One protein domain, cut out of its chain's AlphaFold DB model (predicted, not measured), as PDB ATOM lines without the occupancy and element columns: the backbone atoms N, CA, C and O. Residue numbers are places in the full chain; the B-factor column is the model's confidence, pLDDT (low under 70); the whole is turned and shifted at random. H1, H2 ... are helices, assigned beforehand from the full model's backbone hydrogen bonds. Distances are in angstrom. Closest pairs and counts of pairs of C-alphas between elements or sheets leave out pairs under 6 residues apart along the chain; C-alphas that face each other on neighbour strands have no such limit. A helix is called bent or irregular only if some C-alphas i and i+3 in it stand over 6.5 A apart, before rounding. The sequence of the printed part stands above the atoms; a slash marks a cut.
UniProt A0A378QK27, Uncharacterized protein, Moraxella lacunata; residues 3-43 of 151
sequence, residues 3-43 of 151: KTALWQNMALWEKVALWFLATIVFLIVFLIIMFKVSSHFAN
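AT A GLANCE: This is residues 3 to 43 of the 151 residues of an uncharacterized protein of Moraxella lacunata (UniProt A0A378QK27). One long helix, H2, makes nearly the whole length of the domain, and a short helix, H1, is turned off at its first end, so that the two make a corner with one short arm and one long arm. Most of H2 sticks out alone, with residues 16 to 42 of it standing free. The printed part has 41 residues with two named helices, H1 and then H2 along the chain, and no named strand; its class is all helix. It is extended, with a radius of gyration of the C-alphas of 16.3 A, and the C-alphas span 51 by 18 by 6 A.

IN THESE COORDINATES: H2 covers residues 12 to 42 and measures 44.5 A from first to last C-alpha. It begins with C-alpha 12 at (-15.719, 57.994, 40.561) and ends with C-alpha 42 at (-24.101, 14.619, 45.981). H1 covers residues 3 to 9 and measures 10.6 A, starting from C-alpha 3 at (-13.672, 55.628, 56.887).

HOW THE PARTS SIT: H1 and H2 are close but not clearly touching, with 1 pair of C-alphas within 8 A. Their closest C-alphas are those of Trp 7 and Lys 15, 7.8 A apart. They run opposite ways at a steep tilt of 48 degrees, and their centres are 24.5 A apart. A tight link of 2 residues joins them. In both H1 and H2 every backbone O i to N i+4 pair is within hydrogen-bond range, and neither helix is bent.

THE WHOLE: The outline is a rod. The two C-alphas farthest apart are those of Asn 9 and Asn 43, at 51.3 A. The printed part has no cut and no long link. Mean pLDDT of the printed part is 83.9; residues 3 to 6 and 39 to 42 are under 70.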
ATOM      1  N   LYS A   3     -13.406  56.396  58.126       53.94
ATOM      2  CA  LYS A   3     -13.672  55.628  56.887       53.94
ATOM      3  C   LYS A   3     -14.526  56.386  55.859       53.94
ATOM      4  O   LYS A   3     -14.314  56.228  54.665       53.94
ATOM      5  N   THR A   4     -15.453  57.231  56.307       59.34
ATOM      6  CA  THR A   4     -16.344  58.014  55.433       59.34
ATOM      7  C   THR A   4     -15.616  59.134  54.686       59.34
ATOM      8  O   THR A   4     -15.923  59.376  53.523       59.34
ATOM      9  N   ALA A   5     -14.605  59.754  55.305       60.69
ATOM     10  CA  ALA A   5     -13.810  60.821  54.688       60.69
ATOM     11  C   ALA A   5     -12.958  60.318  53.505       60.69
ATOM     12  O   ALA A   5     -12.849  60.992  52.487       60.69
ATOM     13  N   LEU A   6     -12.410  59.103  53.607       66.88
ATOM     14  CA  LEU A   6     -11.665  58.461  52.516       66.88
ATOM     15  C   LEU A   6     -12.568  58.141  51.319       66.88
ATOM     16  O   LEU A   6     -12.189  58.399  50.184       66.88
ATOM     17  N   TRP A   7     -13.785  57.646  51.562       73.25
ATOM     18  CA  TRP A   7     -14.736  57.333  50.493       73.25
ATOM     19  C   TRP A   7     -15.237  58.574  49.752       73.25
ATOM     20  O   TRP A   7     -15.396  58.548  48.533       73.25
ATOM     21  N   GLN A   8     -15.478  59.674  50.465       79.06
ATOM     22  CA  GLN A   8     -15.936  60.918  49.845       79.06
ATOM     23  C   GLN A   8     -14.873  61.547  48.932       79.06
ATOM     24  O   GLN A   8     -15.245  62.077  47.888       79.06
ATOM     25  N   ASN A   9     -13.586  61.382  49.254       82.75
ATOM     26  CA  ASN A   9     -12.464  61.954  48.501       82.75
ATOM     27  C   ASN A   9     -12.002  61.119  47.290       82.75
ATOM     28  O   ASN A   9     -11.180  61.600  46.515       82.75
ATOM     29  N   MET A  10     -12.505  59.893  47.111       85.25
ATOM     30  CA  MET A  10     -12.151  59.048  45.960       85.25
ATOM     31  C   MET A  10     -12.826  59.505  44.665       85.25
ATOM     32  O   MET A  10     -14.010  59.885  44.655       85.25
ATOM     33  N   ALA A  11     -12.102  59.363  43.557       91.00
ATOM     34  CA  ALA A  11     -12.635  59.581  42.221       91.00
ATOM     35  C   ALA A  11     -13.717  58.541  41.877       91.00
ATOM     36  O   ALA A  11     -13.767  57.439  42.430       91.00
ATOM     37  N   LEU A  12     -14.612  58.879  40.943       88.62
ATOM     38  CA  LEU A  12     -15.719  57.994  40.561       88.62
ATOM     39  C   LEU A  12     -15.222  56.629  40.053       88.62
ATOM     40  O   LEU A  12     -15.784  55.602  40.422       88.62
ATOM     41  N   TRP A  13     -14.149  56.608  39.260       84.75
ATOM     42  CA  TRP A  13     -13.592  55.374  38.701       84.75
ATOM     43  C   TRP A  13     -12.988  54.453  39.777       84.75
ATOM     44  O   TRP A  13     -13.133  53.237  39.679       84.75
ATOM     45  N   GLU A  14     -12.404  55.009  40.846       89.62
ATOM     46  CA  GLU A  14     -11.885  54.242  41.992       89.62
ATOM     47  C   GLU A  14     -13.025  53.570  42.764       89.62
ATOM     48  O   GLU A  14     -12.939  52.400  43.134       89.62
ATOM     49  N   LYS A  15     -14.142  54.290  42.950       88.81
ATOM     50  CA  LYS A  15     -15.361  53.744  43.569       88.81
ATOM     51  C   LYS A  15     -15.941  52.604  42.734       88.81
ATOM     52  O   LYS A  15     -16.316  51.579  43.297       88.81
ATOM     53  N   VAL A  16     -15.994  52.767  41.410       89.62
ATOM     54  CA  VAL A  16     -16.465  51.726  40.482       89.62
ATOM     55  C   VAL A  16     -15.555  50.497  40.531       89.62
ATOM     56  O   VAL A  16     -16.058  49.381  40.641       89.62
ATOM     57  N   ALA A  17     -14.232  50.683  40.535       90.50
ATOM     58  CA  ALA A  17     -13.272  49.587  40.644       90.50
ATOM     59  C   ALA A  17     -13.408  48.820  41.972       90.50
ATOM     60  O   ALA A  17     -13.414  47.590  41.978       90.50
ATOM     61  N   LEU A  18     -13.585  49.528  43.094       90.94
ATOM     62  CA  LEU A  18     -13.809  48.910  44.404       90.94
ATOM     63  C   LEU A  18     -15.123  48.129  44.468       90.94
ATOM     64  O   LEU A  18     -15.141  47.026  45.011       90.94
ATOM     65  N   TRP A  19     -16.207  48.666  43.900       91.19
ATOM     66  CA  TRP A  19     -17.476  47.942  43.791       91.19
ATOM     67  C   TRP A  19     -17.330  46.678  42.949       91.19
ATOM     68  O   TRP A  19     -17.768  45.617  43.378       91.19
ATOM     69  N   PHE A  20     -16.655  46.765  41.805       92.25
ATOM     70  CA  PHE A  20     -16.413  45.616  40.938       92.25
ATOM     71  C   PHE A  20     -15.590  44.524  41.640       92.25
ATOM     72  O   PHE A  20     -15.965  43.353  41.614       92.25
ATOM     73  N   LEU A  21     -14.520  44.905  42.348       94.06
ATOM     74  CA  LEU A  21     -13.729  43.980  43.167       94.06
ATOM     75  C   LEU A  21     -14.562  43.354  44.289       94.06
ATOM     76  O   LEU A  21     -14.496  42.143  44.491       94.06
ATOM     77  N   ALA A  22     -15.374  44.145  44.995       93.12
ATOM     78  CA  ALA A  22     -16.258  43.635  46.039       93.12
ATOM     79  C   ALA A  22     -17.282  42.634  45.477       93.12
ATOM     80  O   ALA A  22     -17.516  41.593  46.091       93.12
ATOM     81  N   THR A  23     -17.840  42.900  44.293       93.81
ATOM     82  CA  THR A  23     -18.742  41.975  43.596       93.81
ATOM     83  C   THR A  23     -18.029  40.685  43.197       93.81
ATOM     84  O   THR A  23     -18.574  39.609  43.427       93.81
ATOM     85  N   ILE A  24     -16.805  40.757  42.662       95.81
ATOM     86  CA  ILE A  24     -16.009  39.563  42.337       95.81
ATOM     87  C   ILE A  24     -15.745  38.731  43.592       95.81
ATOM     88  O   ILE A  24     -15.975  37.524  43.586       95.81
ATOM     89  N   VAL A  25     -15.300  39.361  44.681       95.94
ATOM     90  CA  VAL A  25     -15.040  38.661  45.947       95.94
ATOM     91  C   VAL A  25     -16.317  38.006  46.471       95.94
ATOM     92  O   VAL A  25     -16.286  36.839  46.860       95.94
ATOM     93  N   PHE A  26     -17.450  38.711  46.427       96.19
ATOM     94  CA  PHE A  26     -18.744  38.151  46.809       96.19
ATOM     95  C   PHE A  26     -19.121  36.936  45.952       96.19
ATOM     96  O   PHE A  26     -19.516  35.910  46.500       96.19
ATOM     97  N   LEU A  27     -18.945  37.012  44.629       96.25
ATOM     98  CA  LEU A  27     -19.211  35.897  43.719       96.25
ATOM     99  C   LEU A  27     -18.308  34.696  44.007       96.25
ATOM    100  O   LEU A  27     -18.799  33.573  44.052       96.25
ATOM    101  N   ILE A  28     -17.016  34.910  44.260       95.94
ATOM    102  CA  ILE A  28     -16.085  33.830  44.616       95.94
ATOM    103  C   ILE A  28     -16.531  33.152  45.916       95.94
ATOM    104  O   ILE A  28     -16.618  31.927  45.969       95.94
ATOM    105  N   VAL A  29     -16.864  33.927  46.951       96.00
ATOM    106  CA  VAL A  29     -17.352  33.381  48.227       96.00
ATOM    107  C   VAL A  29     -18.658  32.613  48.029       96.00
ATOM    108  O   VAL A  29     -18.793  31.496  48.525       96.00
ATOM    109  N   PHE A  30     -19.597  33.168  47.263       95.25
ATOM    110  CA  PHE A  30     -20.857  32.511  46.931       95.25
ATOM    111  C   PHE A  30     -20.637  31.184  46.192       95.25
ATOM    112  O   PHE A  30     -21.234  30.176  46.562       95.25
ATOM    113  N   LEU A  31     -19.737  31.150  45.205       93.31
ATOM    114  CA  LEU A  31     -19.393  29.935  44.464       93.31
ATOM    115  C   LEU A  31     -18.750  28.878  45.367       93.31
ATOM    116  O   LEU A  31     -19.114  27.707  45.282       93.31
ATOM    117  N   ILE A  32     -17.853  29.275  46.275       89.75
ATOM    118  CA  ILE A  32     -17.256  28.357  47.256       89.75
ATOM    119  C   ILE A  32     -18.341  27.757  48.161       89.75
ATOM    120  O   ILE A  32     -18.326  26.553  48.424       89.75
ATOM    121  N   ILE A  33     -19.291  28.572  48.626       89.94
ATOM    122  CA  ILE A  33     -20.417  28.101  49.441       89.94
ATOM    123  C   ILE A  33     -21.285  27.133  48.631       89.94
ATOM    124  O   ILE A  33     -21.549  26.027  49.100       89.94
ATOM    125  N   MET A  34     -21.673  27.496  47.407       87.50
ATOM    126  CA  MET A  34     -22.496  26.646  46.539       87.50
ATOM    127  C   MET A  34     -21.819  25.313  46.218       87.50
ATOM    128  O   MET A  34     -22.475  24.271  46.244       87.50
ATOM    129  N   PHE A  35     -20.504  25.312  45.998       82.19
ATOM    130  CA  PHE A  35     -19.738  24.089  45.786       82.19
ATOM    131  C   PHE A  35     -19.745  23.186  47.029       82.19
ATOM    132  O   PHE A  35     -20.002  21.988  46.914       82.19
ATOM    133  N   LYS A  36     -19.539  23.753  48.228       80.88
ATOM    134  CA  LYS A  36     -19.602  23.002  49.495       80.88
ATOM    135  C   LYS A  36     -20.993  22.437  49.785       80.88
ATOM    136  O   LYS A  36     -21.110  21.322  50.283       80.88
ATOM    137  N   VAL A  37     -22.047  23.197  49.490       81.56
ATOM    138  CA  VAL A  37     -23.428  22.727  49.657       81.56
ATOM    139  C   VAL A  37     -23.712  21.585  48.681       81.56
ATOM    140  O   VAL A  37     -24.204  20.540  49.096       81.56
ATOM    141  N   SER A  38     -23.332  21.739  47.411       75.44
ATOM    142  CA  SER A  38     -23.540  20.716  46.379       75.44
ATOM    143  C   SER A  38     -22.817  19.409  46.715       75.44
ATOM    144  O   SER A  38     -23.427  18.341  46.678       75.44
ATOM    145  N   SER A  39     -21.550  19.480  47.139       69.25
ATOM    146  CA  SER A  39     -20.780  18.294  47.539       69.25
ATOM    147  C   SER A  39     -21.355  17.598  48.773       69.25
ATOM    148  O   SER A  39     -21.309  16.374  48.886       69.25
ATOM    149  N   HIS A  40     -21.958  18.356  49.691       69.75
ATOM    150  CA  HIS A  40     -22.602  17.794  50.867       69.75
ATOM    151  C   HIS A  40     -23.851  16.953  50.525       69.75
ATOM    152  O   HIS A  40     -24.181  16.033  51.283       69.75
ATOM    153  N   PHE A  41     -24.535  17.221  49.412       68.56
ATOM    154  CA  PHE A  41     -25.693  16.431  48.980       68.56
ATOM    155  C   PHE A  41     -25.331  15.302  48.009       68.56
ATOM    156  O   PHE A  41     -25.896  14.222  48.133       68.56
ATOM    157  N   ALA A  42     -24.365  15.513  47.112       67.94
ATOM    158  CA  ALA A  42     -24.101  14.619  45.981       67.94
ATOM    159  C   ALA A  42     -23.639  13.190  46.339       67.94
ATOM    160  O   ALA A  42     -23.839  12.285  45.539       67.94
ATOM    161  N   ASN A  43     -23.058  12.970  47.525       71.56
ATOM    162  CA  ASN A  43     -22.450  11.681  47.903       71.56
ATOM    163  C   ASN A  43     -23.140  10.951  49.062       71.56
ATOM    164  O   ASN A  43     -22.578  10.009  49.628       71.56
TER     165      ASN A  43